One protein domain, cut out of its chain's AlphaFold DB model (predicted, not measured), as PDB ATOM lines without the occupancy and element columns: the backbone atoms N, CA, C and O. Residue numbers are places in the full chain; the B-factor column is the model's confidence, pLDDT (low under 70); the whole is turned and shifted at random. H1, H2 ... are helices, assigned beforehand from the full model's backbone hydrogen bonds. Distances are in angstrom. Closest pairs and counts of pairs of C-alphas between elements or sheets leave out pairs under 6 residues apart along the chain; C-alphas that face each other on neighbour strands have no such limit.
ATOM      1  N   CYS A 857      39.698  11.078 -53.839       70.69
ATOM      2  CA  CYS A 857      39.954  11.811 -55.087       70.69
ATOM      3  C   CYS A 857      38.891  12.871 -55.460       70.69
ATOM      4  O   CYS A 857      39.244  13.982 -55.850       70.69
ATOM      5  N   GLY A 858      37.594  12.587 -55.279       74.69
ATOM      6  CA  GLY A 858      36.510  13.548 -55.530       74.69
ATOM      7  C   GLY A 858      36.538  14.784 -54.619       74.69
ATOM      8  O   GLY A 858      36.334  15.899 -55.094       74.69
ATOM      9  N   PHE A 859      36.846  14.616 -53.330       78.44
ATOM     10  CA  PHE A 859      37.025  15.725 -52.384       78.44
ATOM     11  C   PHE A 859      38.383  16.416 -52.584       78.44
ATOM     12  O   PHE A 859      38.457  17.643 -52.520       78.44
ATOM     13  N   ARG A 860      39.436  15.649 -52.904       76.44
ATOM     14  CA  ARG A 860      40.783  16.163 -53.223       76.44
ATOM     15  C   ARG A 860      40.768  17.107 -54.427       76.44
ATOM     16  O   ARG A 860      41.305  18.209 -54.348       76.44
ATOM     17  N   ALA A 861      40.080  16.729 -55.507       78.75
ATOM     18  CA  ALA A 861      39.898  17.570 -56.691       78.75
ATOM     19  C   ALA A 861      39.171  18.893 -56.377       78.75
ATOM     20  O   ALA A 861      39.491  19.928 -56.961       78.75
ATOM     21  N   VAL A 862      38.224  18.879 -55.434       75.88
ATOM     22  CA  VAL A 862      37.470  20.071 -55.009       75.88
ATOM     23  C   VAL A 862      38.321  20.980 -54.119       75.88
ATOM     24  O   VAL A 862      38.380  22.181 -54.378       75.88
ATOM     25  N   ALA A 863      39.038  20.433 -53.133       79.75
ATOM     26  CA  ALA A 863      39.989  21.198 -52.317       79.75
ATOM     27  C   ALA A 863      41.065  21.873 -53.191       79.75
ATOM     28  O   ALA A 863      41.349  23.066 -53.037       79.75
ATOM     29  N   TRP A 864      41.571  21.151 -54.197       72.00
ATOM     30  CA  TRP A 864      42.509  21.690 -55.179       72.00
ATOM     31  C   TRP A 864      41.880  22.806 -56.027       72.00
ATOM     32  O   TRP A 864      42.470  23.878 -56.156       72.00
ATOM     33  N   ALA A 865      40.668  22.608 -56.563       74.88
ATOM     34  CA  ALA A 865      39.955  23.622 -57.353       74.88
ATOM     35  C   ALA A 865      39.689  24.927 -56.571       74.88
ATOM     36  O   ALA A 865      39.645  26.008 -57.160       74.88
ATOM     37  N   LEU A 866      39.576  24.831 -55.244       75.31
ATOM     38  CA  LEU A 866      39.427  25.959 -54.320       75.31
ATOM     39  C   LEU A 866      40.765  26.586 -53.890       75.31
ATOM     40  O   LEU A 866      40.779  27.518 -53.090       75.31
ATOM     41  N   GLY A 867      41.890  26.111 -54.436       74.88
ATOM     42  CA  GLY A 867      43.230  26.645 -54.186       74.88
ATOM     43  C   GLY A 867      43.856  26.216 -52.858       74.88
ATOM     44  O   GLY A 867      44.865  26.793 -52.468       74.88
ATOM     45  N   ARG A 868      43.280  25.224 -52.167       69.44
ATOM     46  CA  ARG A 868      43.722  24.763 -50.837       69.44
ATOM     47  C   ARG A 868      44.734  23.610 -50.865       69.44
ATOM     48  O   ARG A 868      45.238  23.208 -49.826       69.44
ATOM     49  N   GLY A 869      45.049  23.090 -52.051       74.12
ATOM     50  CA  GLY A 869      45.817  21.851 -52.204       74.12
ATOM     51  C   GLY A 869      44.937  20.607 -52.044       74.12
ATOM     52  O   GLY A 869      43.750  20.706 -51.741       74.12
ATOM     53  N   GLN A 870      45.498  19.426 -52.309       72.69
ATOM     54  CA  GLN A 870      44.711  18.188 -52.318       72.69
ATOM     55  C   GLN A 870      44.485  17.576 -50.929       72.69
ATOM     56  O   GLN A 870      43.601  16.739 -50.787       72.69
ATOM     57  N   ASP A 871      45.259  17.962 -49.913       75.25
ATOM     58  CA  ASP A 871      45.201  17.357 -48.573       75.25
ATOM     59  C   ASP A 871      44.155  18.016 -47.655       75.25
ATOM     60  O   ASP A 871      43.631  17.376 -46.746       75.25
ATOM     61  N   ASP A 872      43.705  19.227 -48.005       78.31
ATOM     62  CA  ASP A 872      42.561  19.933 -47.401       78.31
ATOM     63  C   ASP A 872      41.193  19.273 -47.720       78.31
ATOM     64  O   ASP A 872      40.132  19.812 -47.396       78.31
ATOM     65  N   TYR A 873      41.176  18.088 -48.347       78.06
ATOM     66  CA  TYR A 873      39.953  17.358 -48.709       78.06
ATOM     67  C   TYR A 873      39.057  17.051 -47.502       78.06
ATOM     68  O   TYR A 873      37.832  17.019 -47.644       78.06
ATOM     69  N   LYS A 874      39.650  16.860 -46.316       78.62
ATOM     70  CA  LYS A 874      38.898  16.649 -45.077       78.62
ATOM     71  C   LYS A 874      38.106  17.903 -44.692       78.62
ATOM     72  O   LYS A 874      36.922  17.795 -44.417       78.62
ATOM     73  N   TRP A 875      38.691  19.096 -44.816       78.12
ATOM     74  CA  TRP A 875      37.991  20.358 -44.541       78.12
ATOM     75  C   TRP A 875      36.773  20.573 -45.462       78.12
ATOM     76  O   TRP A 875      35.739  21.069 -45.019       78.12
ATOM     77  N   ILE A 876      36.851  20.138 -46.727       79.69
ATOM     78  CA  ILE A 876      35.706  20.140 -47.661       79.69
ATOM     79  C   ILE A 876      34.605  19.171 -47.213       79.69
ATOM     80  O   ILE A 876      33.422  19.486 -47.323       79.69
ATOM     81  N   ARG A 877      34.998  17.992 -46.727       81.44
ATOM     82  CA  ARG A 877      34.101  16.939 -46.238       81.44
ATOM     83  C   ARG A 877      33.377  17.377 -44.960       81.44
ATOM     84  O   ARG A 877      32.154  17.293 -44.909       81.44
ATOM     85  N   ASP A 878      34.113  17.942 -44.008       79.25
ATOM     86  CA  ASP A 878      33.587  18.496 -42.759       79.25
ATOM     87  C   ASP A 878      32.609  19.658 -43.051       79.25
ATOM     88  O   ASP A 878      31.476  19.657 -42.574       79.25
ATOM     89  N   LYS A 879      32.959  20.589 -43.958       79.75
ATOM     90  CA  LYS A 879      32.051  21.681 -44.371       79.75
ATOM     91  C   LYS A 879      30.807  21.223 -45.136       79.75
ATOM     92  O   LYS A 879      29.798  21.926 -45.117       79.75
ATOM     93  N   LEU A 880      30.848  20.065 -45.797       78.62
ATOM     94  CA  LEU A 880      29.665  19.464 -46.416       78.62
ATOM     95  C   LEU A 880      28.711  18.888 -45.356       78.62
ATOM     96  O   LEU A 880      27.499  19.017 -45.500       78.62
ATOM     97  N   ILE A 881      29.256  18.291 -44.292       81.44
ATOM     98  CA  ILE A 881      28.492  17.789 -43.140       81.44
ATOM     99  C   ILE A 881      27.818  18.954 -42.398       81.44
ATOM    100  O   ILE A 881      26.629  18.862 -42.092       81.44
ATOM    101  N   ASP A 882      28.528  20.069 -42.189       79.06
ATOM    102  CA  ASP A 882      27.968  21.295 -41.599       79.06
ATOM    103  C   ASP A 882      26.766  21.831 -42.406       79.06
ATOM    104  O   ASP A 882      25.693  22.044 -41.851       79.06
ATOM    105  N   GLU A 883      26.921  22.027 -43.723       83.19
ATOM    106  CA  GLU A 883      25.862  22.524 -44.628       83.19
ATOM    107  C   GLU A 883      24.618  21.628 -44.620       83.19
ATOM    108  O   GLU A 883      23.494  22.129 -44.631       83.19
ATOM    109  N   ILE A 884      24.805  20.305 -44.612       81.00
ATOM    110  CA  ILE A 884      23.691  19.351 -44.609       81.00
ATOM    111  C   ILE A 884      22.969  19.373 -43.259       81.00
ATOM    112  O   ILE A 884      21.741  19.373 -43.249       81.00
ATOM    113  N   ASN A 885      23.696  19.436 -42.137       80.62
ATOM    114  CA  ASN A 885      23.092  19.507 -40.805       80.62
ATOM    115  C   ASN A 885      22.373  20.842 -40.549       80.62
ATOM    116  O   ASN A 885      21.263  20.836 -40.026       80.62
ATOM    117  N   ASN A 886      22.951  21.968 -40.973       81.19
ATOM    118  CA  ASN A 886      22.378  23.303 -40.753       81.19
ATOM    119  C   ASN A 886      21.168  23.619 -41.653       81.19
ATOM    120  O   ASN A 886      20.449  24.582 -41.394       81.19
ATOM    121  N   HIS A 887      20.932  22.832 -42.710       78.31
ATOM    122  CA  HIS A 887      19.840  23.049 -43.668       78.31
ATOM    123  C   HIS A 887      19.010  21.780 -43.953       78.31
ATOM    124  O   HIS A 887      18.412  21.669 -45.025       78.31
ATOM    125  N   ARG A 888      18.958  20.826 -43.006       78.81
ATOM    126  CA  ARG A 888      18.258  19.529 -43.154       78.81
ATOM    127  C   ARG A 888      16.847  19.665 -43.722       78.81
ATOM    128  O   ARG A 888      16.540  19.024 -44.722       78.81
ATOM    129  N   GLU A 889      16.024  20.508 -43.105       71.88
ATOM    130  CA  GLU A 889      14.604  20.688 -43.442       71.88
ATOM    131  C   GLU A 889      14.410  21.057 -44.917       71.88
ATOM    132  O   GLU A 889      13.643  20.402 -45.618       71.88
ATOM    133  N   TRP A 890      15.201  22.006 -45.428       80.00
ATOM    134  CA  TRP A 890      15.169  22.422 -46.833       80.00
ATOM    135  C   TRP A 890      15.476  21.261 -47.794       80.00
ATOM    136  O   TRP A 890      14.813  21.103 -48.820       80.00
ATOM    137  N   TYR A 891      16.451  20.408 -47.455       75.12
ATOM    138  CA  TYR A 891      16.792  19.231 -48.264       75.12
ATOM    139  C   TYR A 891      15.732  18.111 -48.195       75.12
ATOM    140  O   TYR A 891      15.616  17.350 -49.161       75.12
ATOM    141  N   VAL A 892      14.961  18.010 -47.102       72.44
ATOM    142  CA  VAL A 892      13.815  17.084 -46.972       72.44
ATOM    143  C   VAL A 892      12.611  17.594 -47.764       72.44
ATOM    144  O   VAL A 892      12.061  16.852 -48.575       72.44
ATOM    145  N   GLU A 893      12.241  18.864 -47.583       71.38
ATOM    146  CA  GLU A 893      11.118  19.525 -48.264       71.38
ATOM    147  C   GLU A 893      11.251  19.437 -49.792       71.38
ATOM    148  O   GLU A 893      10.311  19.065 -50.492       71.38
ATOM    149  N   HIS A 894      12.458  19.681 -50.312       73.94
ATOM    150  CA  HIS A 894      12.758  19.602 -51.744       73.94
ATOM    151  C   HIS A 894      13.025  18.160 -52.237       73.94
ATOM    152  O   HIS A 894      13.444  17.968 -53.380       73.94
ATOM    153  N   GLN A 895      12.816  17.146 -51.384       69.50
ATOM    154  CA  GLN A 895      13.039  15.711 -51.633       69.50
ATOM    155  C   GLN A 895      14.430  15.362 -52.204       69.50
ATOM    156  O   GLN A 895      14.592  14.395 -52.950       69.50
ATOM    157  N   ILE A 896      15.461  16.133 -51.840       67.31
ATOM    158  CA  ILE A 896      16.832  15.972 -52.359       67.31
ATOM    159  C   ILE A 896      17.524  14.745 -51.740       67.31
ATOM    160  O   ILE A 896      18.369  14.121 -52.385       67.31
ATOM    161  N   PHE A 897      17.143  14.364 -50.517       69.69
ATOM    162  CA  PHE A 897      17.600  13.143 -49.851       69.69
ATOM    163  C   PHE A 897      16.416  12.392 -49.226       69.69
ATOM    164  O   PHE A 897      15.708  12.941 -48.388       69.69
ATOM    165  N   HIS A 898      16.240  11.111 -49.566       63.72
ATOM    166  CA  HIS A 898      15.203  10.258 -48.957       63.72
ATOM    167  C   HIS A 898      15.548   9.785 -47.530       63.72
ATOM    168  O   HIS A 898      14.680   9.308 -46.809       63.72
ATOM    169  N   ASN A 899      16.819   9.883 -47.133       72.56
ATOM    170  CA  ASN A 899      17.298   9.659 -45.769       72.56
ATOM    171  C   ASN A 899      18.629  10.420 -45.617       72.56
ATOM    172  O   ASN A 899      19.597  10.102 -46.313       72.56
ATOM    173  N   ILE A 900      18.655  11.459 -44.776       76.06
ATOM    174  CA  ILE A 900      19.826  12.336 -44.612       76.06
ATOM    175  C   ILE A 900      20.905  11.660 -43.762       76.06
ATOM    176  O   ILE A 900      22.076  11.690 -44.131       76.06
ATOM    177  N   ASP A 901      20.531  11.007 -42.669       73.56
ATOM    178  CA  ASP A 901      21.475  10.416 -41.717       73.56
ATOM    179  C   ASP A 901      22.278   9.270 -42.343       73.56
ATOM    180  O   ASP A 901      23.503   9.264 -42.280       73.56
ATOM    181  N   SER A 902      21.635   8.408 -43.133       71.38
ATOM    182  CA  SER A 902      22.315   7.381 -43.931       71.38
ATOM    183  C   SER A 902      23.273   7.960 -44.987       71.38
ATOM    184  O   SER A 902      24.171   7.257 -45.459       71.38
ATOM    185  N   PHE A 903      23.096   9.217 -45.406       70.88
ATOM    186  CA  PHE A 903      24.045   9.918 -46.276       70.88
ATOM    187  C   PHE A 903      25.185  10.557 -45.468       70.88
ATOM    188  O   PHE A 903      26.337  10.492 -45.897       70.88
ATOM    189  N   LEU A 904      24.891  11.089 -44.278       74.62
ATOM    190  CA  LEU A 904      25.882  11.621 -43.343       74.62
ATOM    191  C   LEU A 904      26.798  10.536 -42.765       74.62
ATOM    192  O   LEU A 904      27.997  10.771 -42.693       74.62
ATOM    193  N   ASP A 905      26.306   9.327 -42.487       71.38
ATOM    194  CA  ASP A 905      27.135   8.172 -42.098       71.38
ATOM    195  C   ASP A 905      28.128   7.781 -43.199       71.38
ATOM    196  O   ASP A 905      29.304   7.510 -42.957       71.38
ATOM    197  N   ARG A 906      27.684   7.826 -44.461       70.50
ATOM    198  CA  ARG A 906      28.566   7.630 -45.623       70.50
ATOM    199  C   ARG A 906      29.525   8.806 -45.841       70.50
ATOM    200  O   ARG A 906      30.561   8.626 -46.479       70.50
ATOM    201  N   LEU A 907      29.221   9.982 -45.290       69.75
ATOM    202  CA  LEU A 907      30.128  11.125 -45.211       69.75
ATOM    203  C   LEU A 907      31.002  11.129 -43.949       69.75
ATOM    204  O   LEU A 907      32.028  11.798 -43.980       69.75
ATOM    205  N   SER A 908      30.723  10.356 -42.898       59.53
ATOM    206  CA  SER A 908      31.568  10.262 -41.695       59.53
ATOM    207  C   SER A 908      32.550   9.083 -41.765       59.53
ATOM    208  O   SER A 908      33.729   9.249 -41.453       59.53
ATOM    209  N   ALA A 909      32.122   7.930 -42.288       54.84
ATOM    210  CA  ALA A 909      32.928   6.711 -42.362       54.84
ATOM    211  C   ALA A 909      34.199   6.862 -43.226       54.84
ATOM    212  O   ALA A 909      34.144   7.202 -44.413       54.84
TER     213      ALA A 909
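What this domain is: This is residues 857 to 909 of the 916 residues of the protein "MULE domain-containing protein" of Puccinia triticina (isolate 1-1 / race 1 (BBBD)) (UniProt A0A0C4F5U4). A long helix, H2, runs along the longest axis; H1 lies crosswise at its first end, H3 extends beyond its last, and H4 folds back beside it. The printed part has 53 residues, with four named helices, H1 to H4 in chain order, and no named strand: all helix. It is elongated, 35 by 20 by 15 A, and only just loose, close to compact, with a radius of gyration of the C-alphas of 12.4 A.

How they stand to each other: H1, residues 857 to 865, touches H2, residues 873 to 886, with residues 873 to 877 of H2 alone, about perpendicular at 87 degrees; the closest C-alphas, of Arg 860 and Tyr 873, are 4.7 A apart. H3, residues 888 to 893, is close to H2 but not clearly touching; the closest C-alphas, of Ile 884 and Tyr 891, are 7.8 A apart. H4, residues 901 to 908, and H2 run opposite ways at a shallow tilt of 23 degrees. They only just touch, with 3 pairs of C-alphas within 8 A and residues 877 to 881 of H2 alone; the closest C-alphas are Ile 881 and Leu 904, 6.7 A. Every O i to N i+4 pair is within hydrogen-bond range in H2 and H3, 4 of 5 in H1 and 3 of 4 in H4.

Where its parts are: H1 begins at C-alpha 857 (39.954, 11.811, -55.087). H2 is 20.2 A long. H4 ends at C-alpha 908 (31.568, 10.262, -41.695).

The domain as a whole: The printed part has no cut and no long link. The pLDDT is under 70 at residues 868, 895 to 898 and 907 to 909.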